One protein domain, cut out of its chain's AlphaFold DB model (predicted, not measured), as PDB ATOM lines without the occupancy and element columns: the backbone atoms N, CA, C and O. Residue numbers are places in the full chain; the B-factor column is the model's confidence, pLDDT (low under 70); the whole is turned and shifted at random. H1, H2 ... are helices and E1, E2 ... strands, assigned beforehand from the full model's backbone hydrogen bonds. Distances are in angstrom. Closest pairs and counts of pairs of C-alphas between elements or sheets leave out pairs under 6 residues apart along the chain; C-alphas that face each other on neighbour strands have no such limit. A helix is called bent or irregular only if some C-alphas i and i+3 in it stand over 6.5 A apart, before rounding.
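AT A GLANCE: This is residues 47 to 124 of the 128 residues of an uncharacterized protein of Vanilla planifolia (UniProt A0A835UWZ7). One strongly twisted sheet of five strands makes a slab, with the helix H2 packed along one face near E4 and the short helix H1 grazing the sheet. The printed part has 78 residues, in the order E1 E2 E3 E4 H1 E5 H2, and its class is mixed, helices and strands. The sheet runs E1 - E2 - E3 - E4 - E5, all antiparallel, and E1 to E4 form a meander, each strand the antiparallel neighbour of the one before. The whole is compact, with a radius of gyration of the C-alphas of 12.9 A, yet elongated, spanning 40 by 23 by 18 A.

IN THESE COORDINATES: Find C-alpha 47 at (142.998, 191.180, 195.171), where E1 begins, residues 47 to 52, 15.7 A long. Next come E2, residues 55 to 62, 22.8 A, and E3, residues 67 to 73, 20.5 A. E4, residues 83 to 90, is 22.1 A long; H1 is residues 100 to 103, and E5 is residues 106 to 109. H2, residues 110 to 121, runs 17.7 A to C-alpha 121 at (148.881, 178.515, 188.118).

HOW THE PARTS SIT: Look first at the hairpin E1 and E2, where N 50 and O 57 are 2.9 A apart. In the hairpin E2 and E3, N 60 and O 69 are 2.8 A apart; in the hairpin E3 and E4, N 70 and O 87 are 2.8 A apart. Beside E4, the edge strand E5 has N 108 and O 84 at 3.0 A. H1 only grazes the sheet with residues 101 to 103; its closest C-alpha pair with E4 is Val 88 and Lys 103, 6.3 A. H2 is on the sheet at a height of 9.2 A, only just over E5 with 3 C-alphas falling on it, and runs along the strands, at 18 degrees to E5 on the local plane. H2 is irregular, C-alphas 111 and 114 being 7.3 A apart, and 6 of 8 of its O i to N i+4 pairs are within hydrogen-bond range; H1 is too short for such a pair. H1 and H2 are apart.

THE WHOLE: The C-alphas of Glu 78 and Thr 93, the two farthest apart, are 39.9 A from each other. The printed part has no cut, and no link is long. Look for low pLDDT, under 70, at residues 52 to 54 and 75 to 81.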
ATOM      1  N   PHE A  47     144.216 190.710 195.816       91.06
ATOM      2  CA  PHE A  47     142.998 191.180 195.171       91.06
ATOM      3  C   PHE A  47     142.620 192.554 195.730       91.06
ATOM      4  O   PHE A  47     142.678 192.810 196.934       91.06
ATOM      5  N   SER A  48     142.206 193.458 194.853       88.12
ATOM      6  CA  SER A  48     141.558 194.707 195.238       88.12
ATOM      7  C   SER A  48     140.269 194.864 194.453       88.12
ATOM      8  O   SER A  48     140.206 194.579 193.261       88.12
ATOM      9  N   VAL A  49     139.218 195.286 195.148       84.38
ATOM     10  CA  VAL A  49     137.874 195.377 194.582       84.38
ATOM     11  C   VAL A  49     137.486 196.839 194.477       84.38
ATOM     12  O   VAL A  49     137.373 197.534 195.491       84.38
ATOM     13  N   GLU A  50     137.233 197.286 193.257       79.19
ATOM     14  CA  GLU A  50     136.792 198.638 192.954       79.19
ATOM     15  C   GLU A  50     135.387 198.604 192.348       79.19
ATOM     16  O   GLU A  50     135.013 197.708 191.590       79.19
ATOM     17  N   HIS A  51     134.564 199.582 192.725       71.00
ATOM     18  CA  HIS A  51     133.275 199.799 192.076       71.00
ATOM     19  C   HIS A  51     133.414 200.994 191.151       71.00
ATOM     20  O   HIS A  51     133.528 202.126 191.623       71.00
ATOM     21  N   HIS A  52     133.349 200.741 189.852       66.62
ATOM     22  CA  HIS A  52     133.245 201.802 188.861       66.62
ATOM     23  C   HIS A  52     131.776 202.019 188.484       66.62
ATOM     24  O   HIS A  52     130.900 201.190 188.760       66.62
ATOM     25  N   SER A  53     131.497 203.134 187.810       61.38
ATOM     26  CA  SER A  53     130.192 203.410 187.197       61.38
ATOM     27  C   SER A  53     129.719 202.263 186.292       61.38
ATOM     28  O   SER A  53     128.515 202.020 186.198       61.38
ATOM     29  N   GLU A  54     130.657 201.524 185.695       62.91
ATOM     30  CA  GLU A  54     130.455 200.452 184.712       62.91
ATOM     31  C   GLU A  54     130.332 199.046 185.302       62.91
ATOM     32  O   GLU A  54     129.822 198.159 184.628       62.91
ATOM     33  N   GLY A  55     130.682 198.819 186.572       71.69
ATOM     34  CA  GLY A  55     130.579 197.481 187.152       71.69
ATOM     35  C   GLY A  55     131.415 197.274 188.401       71.69
ATOM     36  O   GLY A  55     132.092 198.179 188.891       71.69
ATOM     37  N   LEU A  56     131.342 196.047 188.913       80.31
ATOM     38  CA  LEU A  56     132.362 195.522 189.806       80.31
ATOM     39  C   LEU A  56     133.628 195.280 188.974       80.31
ATOM     40  O   LEU A  56     133.543 194.680 187.901       80.31
ATOM     41  N   CYS A  57     134.772 195.750 189.454       86.25
ATOM     42  CA  CYS A  57     136.079 195.453 188.884       86.25
ATOM     43  C   CYS A  57     136.971 194.895 189.987       86.25
ATOM     44  O   CYS A  57     136.988 195.400 191.113       86.25
ATOM     45  N   VAL A  58     137.689 193.827 189.673       90.69
ATOM     46  CA  VAL A  58     138.639 193.197 190.580       90.69
ATOM     47  C   VAL A  58     140.013 193.275 189.944       90.69
ATOM     48  O   VAL A  58     140.246 192.672 188.902       90.69
ATOM     49  N   THR A  59     140.929 193.988 190.582       93.19
ATOM     50  CA  THR A  59     142.339 193.993 190.200       93.19
ATOM     51  C   THR A  59     143.047 192.880 190.953       93.19
ATOM     52  O   THR A  59     142.885 192.728 192.166       93.19
ATOM     53  N   VAL A  60     143.841 192.096 190.236       95.12
ATOM     54  CA  VAL A  60     144.576 190.949 190.764       95.12
ATOM     55  C   VAL A  60     146.061 191.160 190.507       95.12
ATOM     56  O   VAL A  60     146.453 191.602 189.430       95.12
ATOM     57  N   THR A  61     146.910 190.882 191.498       95.88
ATOM     58  CA  THR A  61     148.365 191.071 191.388       95.88
ATOM     59  C   THR A  61     149.133 189.909 192.010       95.88
ATOM     60  O   THR A  61     148.989 189.605 193.195       95.88
ATOM     61  N   HIS A  62     150.022 189.298 191.231       95.12
ATOM     62  CA  HIS A  62     151.009 188.341 191.715       95.12
ATOM     63  C   HIS A  62     152.290 189.080 192.129       95.12
ATOM     64  O   HIS A  62     153.163 189.360 191.300       95.12
ATOM     65  N   GLN A  63     152.395 189.389 193.428       93.12
ATOM     66  CA  GLN A  63     153.423 190.275 193.998       93.12
ATOM     67  C   GLN A  63     154.857 189.885 193.627       93.12
ATOM     68  O   GLN A  63     155.671 190.760 193.360       93.12
ATOM     69  N   MET A  64     155.160 188.586 193.578       92.12
ATOM     70  CA  MET A  64     156.511 188.102 193.291       92.12
ATOM     71  C   MET A  64     156.951 188.407 191.859       92.12
ATOM     72  O   MET A  64     158.093 188.788 191.629       92.12
ATOM     73  N   SER A  65     156.045 188.241 190.893       93.44
ATOM     74  CA  SER A  65     156.378 188.454 189.481       93.44
ATOM     75  C   SER A  65     156.127 189.876 188.991       93.44
ATOM     76  O   SER A  65     156.668 190.253 187.954       93.44
ATOM     77  N   GLY A  66     155.268 190.636 189.677       95.31
ATOM     78  CA  GLY A  66     154.726 191.899 189.178       95.31
ATOM     79  C   GLY A  66     153.645 191.746 188.096       95.31
ATOM     80  O   GLY A  66     153.227 192.753 187.532       95.31
ATOM     81  N   TYR A  67     153.199 190.519 187.801       96.94
ATOM     82  CA  TYR A  67     152.053 190.265 186.927       96.94
ATOM     83  C   TYR A  67     150.769 190.792 187.567       96.94
ATOM     84  O   TYR A  67     150.460 190.444 188.712       96.94
ATOM     85  N   SER A  68     150.017 191.606 186.835       97.25
ATOM     86  CA  SER A  68     148.736 192.142 187.281       97.25
ATOM     87  C   SER A  68     147.748 192.309 186.136       97.25
ATOM     88  O   SER A  68     148.121 192.537 184.982       97.25
ATOM     89  N   PHE A  69     146.470 192.168 186.465       97.19
ATOM     90  CA  PHE A  69     145.357 192.212 185.524       97.19
ATOM     91  C   PHE A  69     144.064 192.617 186.234       97.19
ATOM     92  O   PHE A  69     143.995 192.605 187.466       97.19
ATOM     93  N   THR A  70     143.038 192.950 185.462       95.19
ATOM     94  CA  THR A  70     141.684 193.208 185.952       95.19
ATOM     95  C   THR A  70     140.713 192.133 185.471       95.19
ATOM     96  O   THR A  70     140.902 191.526 184.417       95.19
ATOM     97  N   LEU A  71     139.683 191.888 186.279       93.75
ATOM     98  CA  LEU A  71     138.485 191.130 185.935       93.75
ATOM     99  C   LEU A  71     137.269 192.027 186.166       93.75
ATOM    100  O   LEU A  71     136.995 192.417 187.305       93.75
ATOM    101  N   SER A  72     136.543 192.360 185.103       90.88
ATOM    102  CA  SER A  72     135.327 193.178 185.170       90.88
ATOM    103  C   SER A  72     134.123 192.413 184.626       90.88
ATOM    104  O   SER A  72     134.248 191.581 183.732       90.88
ATOM    105  N   TRP A  73     132.945 192.658 185.197       87.06
ATOM    106  CA  TRP A  73     131.713 192.002 184.762       87.06
ATOM    107  C   TRP A  73     131.162 192.705 183.529       87.06
ATOM    108  O   TRP A  73     130.955 193.924 183.556       87.06
ATOM    109  N   VAL A  74     130.845 191.933 182.494       82.06
ATOM    110  CA  VAL A  74     130.065 192.436 181.363       82.06
ATOM    111  C   VAL A  74     128.641 192.669 181.859       82.06
ATOM    112  O   VAL A  74     127.975 191.761 182.357       82.06
ATOM    113  N   ARG A  75     128.163 193.912 181.776       69.62
ATOM    114  CA  ARG A  75     126.762 194.228 182.065       69.62
ATOM    115  C   ARG A  75     125.929 193.939 180.828       69.62
ATOM    116  O   ARG A  75     125.667 194.860 180.056       69.62
ATOM    117  N   ASP A  76     125.511 192.693 180.660       61.06
ATOM    118  CA  ASP A  76     124.457 192.410 179.694       61.06
ATOM    119  C   ASP A  76     123.074 192.677 180.310       61.06
ATOM    120  O   ASP A  76     122.861 192.510 181.516       61.06
ATOM    121  N   LYS A  77     122.151 193.208 179.503       55.81
ATOM    122  CA  LYS A  77     120.804 193.621 179.956       55.81
ATOM    123  C   LYS A  77     119.798 192.471 179.960       55.81
ATOM    124  O   LYS A  77     118.670 192.657 180.412       55.81
ATOM    125  N   GLU A  78     120.209 191.311 179.480       55.31
ATOM    126  CA  GLU A  78     119.419 190.089 179.430       55.31
ATOM    127  C   GLU A  78     120.154 189.000 180.216       55.31
ATOM    128  O   GLU A  78     121.353 189.110 180.448       55.31
ATOM    129  N   GLU A  79     119.427 187.985 180.683       54.41
ATOM    130  CA  GLU A  79     119.862 186.911 181.598       54.41
ATOM    131  C   GLU A  79     120.964 185.979 181.033       54.41
ATOM    132  O   GLU A  79     121.044 184.804 181.394       54.41
ATOM    133  N   ALA A  80     121.806 186.481 180.130       54.97
ATOM    134  CA  ALA A  80     122.975 185.804 179.611       54.97
ATOM    135  C   ALA A  80     123.965 185.492 180.743       54.97
ATOM    136  O   ALA A  80     124.087 186.219 181.735       54.97
ATOM    137  N   GLU A  81     124.643 184.356 180.592       62.62
ATOM    138  CA  GLU A  81     125.666 183.852 181.504       62.62
ATOM    139  C   GLU A  81     126.601 184.987 181.941       62.62
ATOM    140  O   GLU A  81     127.087 185.734 181.104       62.62
ATOM    141  N   GLN A  82     126.842 185.153 183.248       79.31
ATOM    142  CA  GLN A  82     127.682 186.251 183.740       79.31
ATOM    143  C   GLN A  82     129.079 186.160 183.108       79.31
ATOM    144  O   GLN A  82     129.855 185.274 183.463       79.31
ATOM    145  N   GLU A  83     129.396 187.051 182.172       89.44
ATOM    146  CA  GLU A  83     130.700 187.103 181.514       89.44
ATOM    147  C   GLU A  83     131.669 188.019 182.264       89.44
ATOM    148  O   GLU A  83     131.290 189.024 182.879       89.44
ATOM    149  N   LEU A  84     132.946 187.657 182.198       91.38
ATOM    150  CA  LEU A  84     134.070 188.409 182.726       91.38
ATOM    151  C   LEU A  84     134.988 188.838 181.591       91.38
ATOM    152  O   LEU A  84     135.312 188.041 180.710       91.38
ATOM    153  N   VAL A  85     135.466 190.073 181.676       93.44
ATOM    154  CA  VAL A  85     136.543 190.594 180.840       93.44
ATOM    155  C   VAL A  85     137.838 190.546 181.634       93.44
ATOM    156  O   VAL A  85     137.947 191.165 182.691       93.44
ATOM    157  N   TYR A  86     138.816 189.810 181.120       96.19
ATOM    158  CA  TYR A  86     140.208 189.854 181.541       96.19
ATOM    159  C   TYR A  86     140.955 190.912 180.742       96.19
ATOM    160  O   TYR A  86     140.901 190.888 179.513       96.19
ATOM    161  N   GLN A  87     141.688 191.784 181.435       96.38
ATOM    162  CA  GLN A  87     142.588 192.752 180.805       96.38
ATOM    163  C   GLN A  87     143.918 192.793 181.551       96.38
ATOM    164  O   GLN A  87     143.961 192.940 182.776       96.38
ATOM    165  N   VAL A  88     145.022 192.659 180.824       96.81
ATOM    166  CA  VAL A  88     146.361 192.699 181.419       96.81
ATOM    167  C   VAL A  88     146.760 194.138 181.745       96.81
ATOM    168  O   VAL A  88     146.649 195.030 180.910       96.81
ATOM    169  N   PHE A  89     147.262 194.366 182.958       94.69
ATOM    170  CA  PHE A  89     147.836 195.655 183.352       94.69
ATOM    171  C   PHE A  89     149.364 195.637 183.245       94.69
ATOM    172  O   PHE A  89     149.978 196.584 182.761       94.69
ATOM    173  N   SER A  90     149.991 194.540 183.676       96.56
ATOM    174  CA  SER A  90     151.435 194.333 183.591       96.56
ATOM    175  C   SER A  90     151.743 192.846 183.490       96.56
ATOM    176  O   SER A  90     151.205 192.053 184.258       96.56
ATOM    177  N   LEU A  91     152.652 192.458 182.593       96.62
ATOM    178  CA  LEU A  91     153.204 191.098 182.557       96.62
ATOM    179  C   LEU A  91     154.317 190.891 183.593       96.62
ATOM    180  O   LEU A  91     154.638 189.755 183.934       96.62
ATOM    181  N   GLY A  92     154.901 191.971 184.112       95.06
ATOM    182  CA  GLY A  92     156.047 191.903 185.010       95.06
ATOM    183  C   GLY A  92     157.166 191.011 184.458       95.06
ATOM    184  O   GLY A  92     157.475 191.005 183.271       95.06
ATOM    185  N   THR A  93     157.756 190.210 185.334       94.94
ATOM    186  CA  THR A  93     158.885 189.322 185.006       94.94
ATOM    187  C   THR A  93     158.507 188.096 184.171       94.94
ATOM    188  O   THR A  93     159.401 187.404 183.685       94.94
ATOM    189  N   ILE A  94     157.213 187.812 183.968       93.75
ATOM    190  CA  ILE A  94     156.778 186.640 183.194       93.75
ATOM    191  C   ILE A  94     156.571 186.934 181.707       93.75
ATOM    192  O   ILE A  94     156.182 186.034 180.974       93.75
ATOM    193  N   GLU A  95     156.839 188.149 181.227       94.31
ATOM    194  CA  GLU A  95     156.594 188.552 179.833       94.31
ATOM    195  C   GLU A  95     157.169 187.576 178.785       94.31
ATOM    196  O   GLU A  95     156.501 187.256 177.794       94.31
ATOM    197  N   GLY A  96     158.376 187.055 179.038       93.75
ATOM    198  CA  GLY A  96     159.057 186.102 178.154       93.75
ATOM    199  C   GLY A  96     158.457 184.691 178.144       93.75
ATOM    200  O   GLY A  96     158.668 183.952 177.187       93.75
ATOM    201  N   ILE A  97     157.697 184.317 179.178       93.25
ATOM    202  CA  ILE A  97     157.038 183.003 179.301       93.25
ATOM    203  C   ILE A  97     155.506 183.094 179.229       93.25
ATOM    204  O   ILE A  97     154.817 182.070 179.211       93.25
ATOM    205  N   ALA A  98     154.961 184.311 179.200       94.56
ATOM    206  CA  ALA A  98     153.538 184.573 179.144       94.56
ATOM    207  C   ALA A  98     152.963 184.051 177.826       94.56
ATOM    208  O   ALA A  98     153.455 184.344 176.733       94.56
ATOM    209  N   LYS A  99     151.884 183.280 177.940       95.06
ATOM    210  CA  LYS A  99     151.156 182.754 176.784       95.06
ATOM    211  C   LYS A  99     150.437 183.893 176.066       95.06
ATOM    212  O   LYS A  99     150.071 184.872 176.702       95.06
ATOM    213  N   GLN A 100     150.174 183.729 174.768       95.69
ATOM    214  CA  GLN A 100     149.537 184.765 173.945       95.69
ATOM    215  C   GLN A 100     148.233 185.294 174.558       95.69
ATOM    216  O   GLN A 100     148.057 186.497 174.677       95.69
ATOM    217  N   TRP A 101     147.390 184.392 175.064       94.75
ATOM    218  CA  TRP A 101     146.131 184.750 175.719       94.75
ATOM    219  C   TRP A 101     146.324 185.671 176.941       94.75
ATOM    220  O   TRP A 101     145.465 186.477 177.252       94.75
ATOM    221  N   MET A 102     147.465 185.613 177.637       96.31
ATOM    222  CA  MET A 102     147.730 186.495 178.784       96.31
ATOM    223  C   MET A 102     148.025 187.939 178.359       96.31
ATOM    224  O   MET A 102     148.064 188.819 179.215       96.31
ATOM    225  N   LYS A 103     148.278 188.174 177.068       96.12
ATOM    226  CA  LYS A 103     148.656 189.473 176.497       96.12
ATOM    227  C   LYS A 103     147.481 190.187 175.824       96.12
ATOM    228  O   LYS A 103     147.649 191.311 175.370       96.12
ATOM    229  N   GLU A 104     146.335 189.524 175.726       95.56
ATOM    230  CA  GLU A 104     145.154 189.988 175.003       95.56
ATOM    231  C   GLU A 104     143.983 190.158 175.969       95.56
ATOM    232  O   GLU A 104     143.906 189.472 176.991       95.56
ATOM    233  N   ASP A 105     143.061 191.052 175.620       95.19
ATOM    234  CA  ASP A 105     141.791 191.169 176.323       95.19
ATOM    235  C   ASP A 105     140.920 189.956 175.978       95.19
ATOM    236  O   ASP A 105     140.731 189.619 174.805       95.19
ATOM    237  N   ILE A 106     140.398 189.276 177.000       94.94
ATOM    238  CA  ILE A 106     139.627 188.039 176.827       94.94
ATOM    239  C   ILE A 106     138.302 188.163 177.544       94.94
ATOM    240  O   ILE A 106     138.258 188.541 178.709       94.94
ATOM    241  N   VAL A 107     137.237 187.744 176.869       93.62
ATOM    242  CA  VAL A 107     135.921 187.565 177.475       93.62
ATOM    243  C   VAL A 107     135.674 186.077 177.699       93.62
ATOM    244  O   VAL A 107     135.941 185.256 176.818       93.62
ATOM    245  N   PHE A 108     135.210 185.711 178.889       93.00
ATOM    246  CA  PHE A 108     134.850 184.334 179.215       93.00
ATOM    247  C   PHE A 108     133.731 184.286 180.258       93.00
ATOM    248  O   PHE A 108     133.600 185.186 181.083       93.00
ATOM    249  N   SER A 109     132.935 183.218 180.261       91.06
ATOM    250  CA  SER A 109     131.857 183.053 181.241       91.06
ATOM    251  C   SER A 109     132.396 182.767 182.645       91.06
ATOM    252  O   SER A 109     133.437 182.130 182.817       91.06
ATOM    253  N   LEU A 110     131.660 183.160 183.686       88.94
ATOM    254  CA  LEU A 110     132.033 182.918 185.084       88.94
ATOM    255  C   LEU A 110     132.268 181.422 185.379       88.94
ATOM    256  O   LEU A 110     133.104 181.077 186.214       88.94
ATOM    257  N   ALA A 111     131.595 180.523 184.651       91.31
ATOM    258  CA  ALA A 111     131.800 179.075 184.734       91.31
ATOM    259  C   ALA A 111     133.229 178.638 184.347       91.31
ATOM    260  O   ALA A 111     133.703 177.597 184.803       91.31
ATOM    261  N   MET A 112     133.942 179.439 183.551       93.62
ATOM    262  CA  MET A 112     135.319 179.184 183.123       93.62
ATOM    263  C   MET A 112     136.375 179.714 184.108       93.62
ATOM    264  O   MET A 112     137.557 179.404 183.939       93.62
ATOM    265  N   CYS A 113     135.987 180.437 185.170       91.31
ATOM    266  CA  CYS A 113     136.913 180.932 186.202       91.31
ATOM    267  C   CYS A 113     137.859 179.855 186.763       91.31
ATOM    268  O   CYS A 113     139.065 180.104 186.808       91.31
ATOM    269  N   PRO A 114     137.390 178.650 187.152       92.94
ATOM    270  CA  PRO A 114     138.287 177.613 187.663       92.94
ATOM    271  C   PRO A 114     139.373 177.224 186.651       92.94
ATOM    272  O   PRO A 114     140.538 177.069 187.010       92.94
ATOM    273  N   VAL A 115     139.008 177.129 185.367       94.81
ATOM    274  CA  VAL A 115     139.937 176.798 184.276       94.81
ATOM    275  C   VAL A 115     140.925 177.939 184.030       94.81
ATOM    276  O   VAL A 115     142.105 177.691 183.782       94.81
ATOM    277  N   PHE A 116     140.468 179.190 184.111       94.81
ATOM    278  CA  PHE A 116     141.314 180.374 183.982       94.81
ATOM    279  C   PHE A 116     142.413 180.403 185.058       94.81
ATOM    280  O   PHE A 116     143.598 180.486 184.726       94.81
ATOM    281  N   PHE A 117     142.049 180.239 186.335       93.00
ATOM    282  CA  PHE A 117     143.019 180.248 187.436       93.00
ATOM    283  C   PHE A 117     143.936 179.014 187.437       93.00
ATOM    284  O   PHE A 117     145.129 179.147 187.716       93.00
ATOM    285  N   ASP A 118     143.443 177.836 187.035       93.00
ATOM    286  CA  ASP A 118     144.301 176.663 186.802       93.00
ATOM    287  C   ASP A 118     145.361 176.947 185.723       93.00
ATOM    288  O   ASP A 118     146.545 176.644 185.903       93.00
ATOM    289  N   ARG A 119     144.988 177.600 184.616       93.75
ATOM    290  CA  ARG A 119     145.943 177.976 183.559       93.75
ATOM    291  C   ARG A 119     146.974 178.993 184.036       93.75
ATOM    292  O   ARG A 119     148.142 178.845 183.670       93.75
ATOM    293  N   LEU A 120     146.574 179.978 184.842       93.44
ATOM    294  CA  LEU A 120     147.502 180.928 185.462       93.44
ATOM    295  C   LEU A 120     148.501 180.221 186.379       93.44
ATOM    296  O   LEU A 120     149.701 180.482 186.287       93.44
ATOM    297  N   SER A 121     148.031 179.267 187.186       91.56
ATOM    298  CA  SER A 121     148.881 178.515 188.118       91.56
ATOM    299  C   SER A 121     149.997 177.712 187.450       91.56
ATOM    300  O   SER A 121     151.015 177.424 188.066       91.56
ATOM    301  N   LYS A 122     149.826 177.362 186.172       91.00
ATOM    302  CA  LYS A 122     150.826 176.627 185.385       91.00
ATOM    303  C   LYS A 122     151.935 177.520 184.834       91.00
ATOM    304  O   LYS A 122     152.966 177.004 184.417       91.00
ATOM    305  N   VAL A 123     151.703 178.830 184.767       91.06
ATOM    306  CA  VAL A 123     152.694 179.820 184.311       91.06
ATOM    307  C   VAL A 123     153.385 180.460 185.509       91.06
ATOM    308  O   VAL A 123     154.589 180.701 185.482       91.06
ATOM    309  N   LEU A 124     152.625 180.720 186.569       89.19
ATOM    310  CA  LEU A 124     153.119 181.345 187.781       89.19
ATOM    311  C   LEU A 124     153.665 180.278 188.721       89.19
ATOM    312  O   LEU A 124     152.928 179.424 189.205       89.19
TER     313      LEU A 124